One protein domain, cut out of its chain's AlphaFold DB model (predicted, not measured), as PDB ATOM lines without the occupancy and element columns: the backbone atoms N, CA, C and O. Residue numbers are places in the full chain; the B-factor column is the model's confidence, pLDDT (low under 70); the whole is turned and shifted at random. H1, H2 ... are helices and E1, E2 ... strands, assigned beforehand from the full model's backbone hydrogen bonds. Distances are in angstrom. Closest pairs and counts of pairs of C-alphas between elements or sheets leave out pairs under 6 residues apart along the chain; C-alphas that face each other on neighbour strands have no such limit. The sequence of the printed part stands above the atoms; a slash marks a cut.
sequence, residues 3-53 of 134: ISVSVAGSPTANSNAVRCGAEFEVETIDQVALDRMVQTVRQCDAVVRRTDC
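What this domain is: This is residues 3 to 53 of the 134 residues of an uncharacterized protein of Roseimaritima ulvae (UniProt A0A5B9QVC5). A two-stranded hairpin, E1 and E2, forms a narrow ribbon, and one long helix, H1, runs lengthwise over one of its faces, leaving the other bare. The 51 printed residues hold two named strands and one named helix in the order E1, E2, H1; the sheet is antiparallel and the class is mixed, helices and strands. The whole is a loose rod, with a radius of gyration of the C-alphas of 12.8 A and spans of 41 by 15 by 10 A.

Where its parts are: E1 is residues 3 to 8, from C-alpha 3 at (38.693, 2.599, 5.314). E2 is residues 19 to 25, 19.9 A long. H1 is residues 31 to 53, 33.0 A long, ending at C-alpha 53 at (26.942, -18.076, 22.064).

How they stand to each other: E1 and E2 form a hairpin, antiparallel at 169 degrees; N 5 and O 22 are 2.9 A apart, within hydrogen-bond range. The closest C-alphas of E2 and H1 are those of Cys 20 and Cys 44, 5.4 A apart; of E1 and H1, Val 7 and Cys 44, 6.3 A. In H1 every O i to N i+4 pair is within hydrogen-bond range.

The domain as a whole: The C-alphas of Asn 14 and Thr 28 are farthest apart, 41.2 A. The printed part has no cut. The link from E1 to E2 is short, that from E2 to H1 tight. pLDDT is under 70 at residues 9 to 17 and 50 to 53.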
ATOM      1  N   ILE A   3      39.758   3.572   5.554       75.31
ATOM      2  CA  ILE A   3      38.693   2.599   5.314       75.31
ATOM      3  C   ILE A   3      38.384   1.917   6.646       75.31
ATOM      4  O   ILE A   3      39.261   1.324   7.274       75.31
ATOM      5  N   SER A   4      37.134   2.013   7.087       75.00
ATOM      6  CA  SER A   4      36.642   1.354   8.298       75.00
ATOM      7  C   SER A   4      35.787   0.154   7.924       75.00
ATOM      8  O   SER A   4      34.863   0.280   7.118       75.00
ATOM      9  N   VAL A   5      36.055  -0.990   8.546       75.38
ATOM     10  CA  VAL A   5      35.260  -2.201   8.368       75.38
ATOM     11  C   VAL A   5      34.669  -2.593   9.710       75.38
ATOM     12  O   VAL A   5      35.384  -2.791  10.688       75.38
ATOM     13  N   SER A   6      33.347  -2.698   9.766       74.94
ATOM     14  CA  SER A   6      32.619  -3.022  10.991       74.94
ATOM     15  C   SER A   6      31.666  -4.181  10.769       74.94
ATOM     16  O   SER A   6      30.819  -4.138   9.879       74.94
ATOM     17  N   VAL A   7      31.798  -5.199  11.612       74.81
ATOM     18  CA  VAL A   7      30.945  -6.380  11.666       74.81
ATOM     19  C   VAL A   7      30.044  -6.246  12.887       74.81
ATOM     20  O   VAL A   7      30.514  -6.168  14.023       74.81
ATOM     21  N   ALA A   8      28.738  -6.185  12.652       73.56
ATOM     22  CA  ALA A   8      27.737  -6.153  13.706       73.56
ATOM     23  C   ALA A   8      27.116  -7.541  13.869       73.56
ATOM     24  O   ALA A   8      26.651  -8.133  12.896       73.56
ATOM     25  N   GLY A   9      27.094  -8.037  15.102       64.06
ATOM     26  CA  GLY A   9      26.293  -9.193  15.479       64.06
ATOM     27  C   GLY A   9      24.813  -8.869  15.428       64.06
ATOM     28  O   GLY A   9      24.408  -7.713  15.583       64.06
ATOM     29  N   SER A  10      23.998  -9.896  15.206       60.62
ATOM     30  CA  SER A  10      22.548  -9.757  15.259       60.62
ATOM     31  C   SER A  10      22.121  -9.343  16.671       60.62
ATOM     32  O   SER A  10      22.441 -10.063  17.616       60.62
ATOM     33  N   PRO A  11      21.400  -8.221  16.849       53.75
ATOM     34  CA  PRO A  11      20.772  -7.925  18.128       53.75
ATOM     35  C   PRO A  11      19.760  -9.026  18.448       53.75
ATOM     36  O   PRO A  11      18.848  -9.286  17.662       53.75
ATOM     37  N   THR A  12      19.914  -9.671  19.600       54.22
ATOM     38  CA  THR A  12      18.870 -10.515  20.189       54.22
ATOM     39  C   THR A  12      18.008  -9.655  21.116       54.22
ATOM     40  O   THR A  12      18.451  -8.614  21.596       54.22
ATOM     41  N   ALA A  13      16.746 -10.041  21.339       53.28
ATOM     42  CA  ALA A  13      15.708  -9.219  21.991       53.28
ATOM     43  C   ALA A  13      16.045  -8.723  23.418       53.28
ATOM     44  O   ALA A  13      15.325  -7.911  23.992       53.28
ATOM     45  N   ASN A  14      17.127  -9.232  23.987       51.66
ATOM     46  CA  ASN A  14      17.557  -9.096  25.366       51.66
ATOM     47  C   ASN A  14      19.061  -8.780  25.487       51.66
ATOM     48  O   ASN A  14      19.575  -8.758  26.603       51.66
ATOM     49  N   SER A  15      19.767  -8.511  24.379       56.66
ATOM     50  CA  SER A  15      21.197  -8.184  24.399       56.66
ATOM     51  C   SER A  15      21.560  -7.078  23.409       56.66
ATOM     52  O   SER A  15      21.036  -7.000  22.296       56.66
ATOM     53  N   ASN A  16      22.495  -6.216  23.811       62.50
ATOM     54  CA  ASN A  16      23.034  -5.190  22.928       62.50
ATOM     55  C   ASN A  16      23.816  -5.858  21.791       62.50
ATOM     56  O   ASN A  16      24.664  -6.713  22.036       62.50
ATOM     57  N   ALA A  17      23.559  -5.438  20.549       63.06
ATOM     58  CA  ALA A  17      24.314  -5.913  19.395       63.06
ATOM     59  C   ALA A  17      25.815  -5.679  19.613       63.06
ATOM     60  O   ALA A  17      26.276  -4.535  19.677       63.06
ATOM     61  N   VAL A  18      26.580  -6.765  19.699       70.75
ATOM     62  CA  VAL A  18      28.039  -6.700  19.768       70.75
ATOM     63  C   VAL A  18      28.548  -6.260  18.402       70.75
ATOM     64  O   VAL A  18      28.274  -6.904  17.390       70.75
ATOM     65  N   ARG A  19      29.283  -5.150  18.356       72.62
ATOM     66  CA  ARG A  19      29.930  -4.661  17.134       72.62
ATOM     67  C   ARG A  19      31.436  -4.784  17.279       72.62
ATOM     68  O   ARG A  19      32.006  -4.282  18.241       72.62
ATOM     69  N   CYS A  20      32.064  -5.425  16.306       76.50
ATOM     70  CA  CYS A  20      33.509  -5.459  16.149       76.50
ATOM     71  C   CYS A  20      33.864  -4.600  14.938       76.50
ATOM     72  O   CYS A  20      33.457  -4.905  13.819       76.50
ATOM     73  N   GLY A  21      34.558  -3.491  15.171       79.00
ATOM     74  CA  GLY A  21      35.031  -2.590  14.127       79.00
ATOM     75  C   GLY A  21      36.547  -2.542  14.106       79.00
ATOM     76  O   GLY A  21      37.178  -2.585  15.160       79.00
ATOM     77  N   ALA A  22      37.115  -2.439  12.913       74.88
ATOM     78  CA  ALA A  22      38.528  -2.195  12.709       74.88
ATOM     79  C   ALA A  22      38.710  -1.099  11.652       74.88
ATOM     80  O   ALA A  22      38.022  -1.069  10.628       74.88
ATOM     81  N   GLU A  23      39.620  -0.174  11.928       78.88
ATOM     82  CA  GLU A  23      39.956   0.933  11.042       78.88
ATOM     83  C   GLU A  23      41.348   0.713  10.467       78.88
ATOM     84  O   GLU A  23      42.282   0.379  11.196       78.88
ATOM     85  N   PHE A  24      41.487   0.921   9.161       76.50
ATOM     86  CA  PHE A  24      42.763   0.779   8.476       76.50
ATOM     87  C   PHE A  24      43.032   2.001   7.616       76.50
ATOM     88  O   PHE A  24      42.143   2.542   6.949       76.50
ATOM     89  N   GLU A  25      44.293   2.409   7.606       76.56
ATOM     90  CA  GLU A  25      44.787   3.405   6.674       76.56
ATOM     91  C   GLU A  25      45.427   2.676   5.497       76.56
ATOM     92  O   GLU A  25      46.365   1.897   5.665       76.56
ATOM     93  N   VAL A  26      44.847   2.860   4.313       76.56
ATOM     94  CA  VAL A  26      45.252   2.163   3.094       76.56
ATOM     95  C   VAL A  26      45.646   3.204   2.054       76.56
ATOM     96  O   VAL A  26      44.890   4.145   1.787       76.56
ATOM     97  N   GLU A  27      46.839   3.067   1.479       76.31
ATOM     98  CA  GLU A  27      47.310   3.947   0.401       76.31
ATOM     99  C   GLU A  27      46.631   3.609  -0.934       76.31
ATOM    100  O   GLU A  27      46.145   4.520  -1.603       76.31
ATOM    101  N   THR A  28      46.491   2.320  -1.268       78.38
ATOM    102  CA  THR A  28      45.844   1.824  -2.498       78.38
ATOM    103  C   THR A  28      45.044   0.534  -2.257       78.38
ATOM    104  O   THR A  28      45.427  -0.324  -1.459       78.38
ATOM    105  N   ILE A  29      43.894   0.387  -2.930       76.88
ATOM    106  CA  ILE A  29      43.060  -0.826  -2.843       76.88
ATOM    107  C   ILE A  29      43.615  -1.876  -3.813       76.88
ATOM    108  O   ILE A  29      43.153  -2.006  -4.943       76.88
ATOM    109  N   ASP A  30      44.618  -2.620  -3.354       80.50
ATOM    110  CA  ASP A  30      45.209  -3.759  -4.063       80.50
ATOM    111  C   ASP A  30      44.684  -5.101  -3.527       80.50
ATOM    112  O   ASP A  30      44.081  -5.166  -2.453       80.50
ATOM    113  N   GLN A  31      44.955  -6.209  -4.233       74.12
ATOM    114  CA  GLN A  31      44.543  -7.551  -3.781       74.12
ATOM    115  C   GLN A  31      45.032  -7.883  -2.363       74.12
ATOM    116  O   GLN A  31      44.321  -8.533  -1.604       74.12
ATOM    117  N   VAL A  32      46.208  -7.385  -1.970       77.75
ATOM    118  CA  VAL A  32      46.752  -7.571  -0.615       77.75
ATOM    119  C   VAL A  32      45.932  -6.808   0.431       77.75
ATOM    120  O   VAL A  32      45.696  -7.319   1.525       77.75
ATOM    121  N   ALA A  33      45.473  -5.595   0.107       78.19
ATOM    122  CA  ALA A  33      44.604  -4.820   0.989       78.19
ATOM    123  C   ALA A  33      43.230  -5.491   1.119       78.19
ATOM    124  O   ALA A  33      42.696  -5.589   2.225       78.19
ATOM    125  N   LEU A  34      42.702  -6.019   0.011       79.81
ATOM    126  CA  LEU A  34      41.444  -6.757  -0.006       79.81
ATOM    127  C   LEU A  34      41.521  -8.037   0.841       79.81
ATOM    128  O   LEU A  34      40.623  -8.286   1.644       79.81
ATOM    129  N   ASP A  35      42.606  -8.810   0.734       80.31
ATOM    130  CA  ASP A  35      42.785 -10.037   1.521       80.31
ATOM    131  C   ASP A  35      42.848  -9.739   3.027       80.31
ATOM    132  O   ASP A  35      42.150 -10.367   3.826       80.31
ATOM    133  N   ARG A  36      43.577  -8.685   3.421       79.62
ATOM    134  CA  ARG A  36      43.635  -8.215   4.817       79.62
ATOM    135  C   ARG A  36      42.272  -7.771   5.348       79.62
ATOM    136  O   ARG A  36      41.935  -8.066   6.497       79.62
ATOM    137  N   MET A  37      41.465  -7.102   4.524       79.88
ATOM    138  CA  MET A  37      40.096  -6.728   4.894       79.88
ATOM    139  C   MET A  37      39.229  -7.971   5.117       79.88
ATOM    140  O   MET A  37      38.571  -8.074   6.151       79.88
ATOM    141  N   VAL A  38      39.275  -8.951   4.208       84.31
ATOM    142  CA  VAL A  38      38.506 -10.203   4.327       84.31
ATOM    143  C   VAL A  38      38.928 -11.003   5.560       84.31
ATOM    144  O   VAL A  38      38.070 -11.492   6.298       84.31
ATOM    145  N   GLN A  39      40.232 -11.111   5.826       82.06
ATOM    146  CA  GLN A  39      40.748 -11.770   7.026       82.06
ATOM    147  C   GLN A  39      40.254 -11.082   8.300       82.06
ATOM    148  O   GLN A  39      39.784 -11.756   9.220       82.06
ATOM    149  N   THR A  40      40.274  -9.749   8.334       82.31
ATOM    150  CA  THR A  40      39.809  -9.011   9.512       82.31
ATOM    151  C   THR A  40      38.304  -9.159   9.720       82.31
ATOM    152  O   THR A  40      37.859  -9.366  10.848       82.31
ATOM    153  N   VAL A  41      37.504  -9.144   8.649       85.25
ATOM    154  CA  VAL A  41      36.060  -9.420   8.735       85.25
ATOM    155  C   VAL A  41      35.812 -10.800   9.335       85.25
ATOM    156  O   VAL A  41      35.000 -10.924  10.246       85.25
ATOM    157  N   ARG A  42      36.542 -11.830   8.887       84.44
ATOM    158  CA  ARG A  42      36.423 -13.192   9.434       84.44
ATOM    159  C   ARG A  42      36.806 -13.255  10.910       84.44
ATOM    160  O   ARG A  42      36.156 -13.959  11.680       84.44
ATOM    161  N   GLN A  43      37.835 -12.515  11.313       81.88
ATOM    162  CA  GLN A  43      38.267 -12.458  12.705       81.88
ATOM    163  C   GLN A  43      37.235 -11.744  13.588       81.88
ATOM    164  O   GLN A  43      36.875 -12.263  14.643       81.88
ATOM    165  N   CYS A  44      36.702 -10.608  13.135       81.19
ATOM    166  CA  CYS A  44      35.633  -9.901  13.834       81.19
ATOM    167  C   CYS A  44      34.340 -10.730  13.908       81.19
ATOM    168  O   CYS A  44      33.726 -10.785  14.969       81.19
ATOM    169  N   ASP A  45      33.952 -11.428  12.836       81.00
ATOM    170  CA  ASP A  45      32.791 -12.331  12.829       81.00
ATOM    171  C   ASP A  45      32.962 -13.474  13.842       81.00
ATOM    172  O   ASP A  45      32.046 -13.778  14.604       81.00
ATOM    173  N   ALA A  46      34.161 -14.059  13.937       79.06
ATOM    174  CA  ALA A  46      34.452 -15.094  14.927       79.06
ATOM    175  C   ALA A  46      34.333 -14.580  16.374       79.06
ATOM    176  O   ALA A  46      33.830 -15.298  17.238       79.06
ATOM    177  N   VAL A  47      34.771 -13.345  16.643       77.94
ATOM    178  CA  VAL A  47      34.633 -12.708  17.964       77.94
ATOM    179  C   VAL A  47      33.163 -12.447  18.280       77.94
ATOM    180  O   VAL A  47      32.684 -12.860  19.331       77.94
ATOM    181  N   VAL A  48      32.432 -11.837  17.349       77.00
ATOM    182  CA  VAL A  48      31.005 -11.530  17.503       77.00
ATOM    183  C   VAL A  48      30.188 -12.802  17.764       77.00
ATOM    184  O   VAL A  48      29.379 -12.828  18.688       77.00
ATOM    185  N   ARG A  49      30.452 -13.893  17.032       75.25
ATOM    186  CA  ARG A  49      29.774 -15.186  17.239       75.25
ATOM    187  C   ARG A  49      30.092 -15.838  18.581       75.25
ATOM    188  O   ARG A  49      29.212 -16.466  19.163       75.25
ATOM    189  N   ARG A  50      31.329 -15.710  19.077       69.00
ATOM    190  CA  ARG A  50      31.716 -16.239  20.399       69.00
ATOM    191  C   ARG A  50      30.969 -15.535  21.528       69.00
ATOM    192  O   ARG A  50      30.575 -16.178  22.497       69.00
ATOM    193  N   THR A  51      30.754 -14.232  21.397       64.38
ATOM    194  CA  THR A  51      30.004 -13.462  22.394       64.38
ATOM    195  C   THR A  51      28.503 -13.770  22.325       64.38
ATOM    196  O   THR A  51      27.847 -13.875  23.362       64.38
ATOM    197  N   ASP A  52      27.970 -14.016  21.124       60.09
ATOM    198  CA  ASP A  52      26.568 -14.407  20.922       60.09
ATOM    199  C   ASP A  52      26.248 -15.775  21.560       60.09
ATOM    200  O   ASP A  52      25.240 -15.919  22.253       60.09
ATOM    201  N   CYS A  53      27.148 -16.763  21.441       51.62
ATOM    202  CA  CYS A  53      26.942 -18.076  22.064       51.62
ATOM    203  C   CYS A  53      27.148 -18.090  23.586       51.62
ATOM    204  O   CYS A  53      26.549 -18.916  24.267       51.62
TER     205      CYS A  53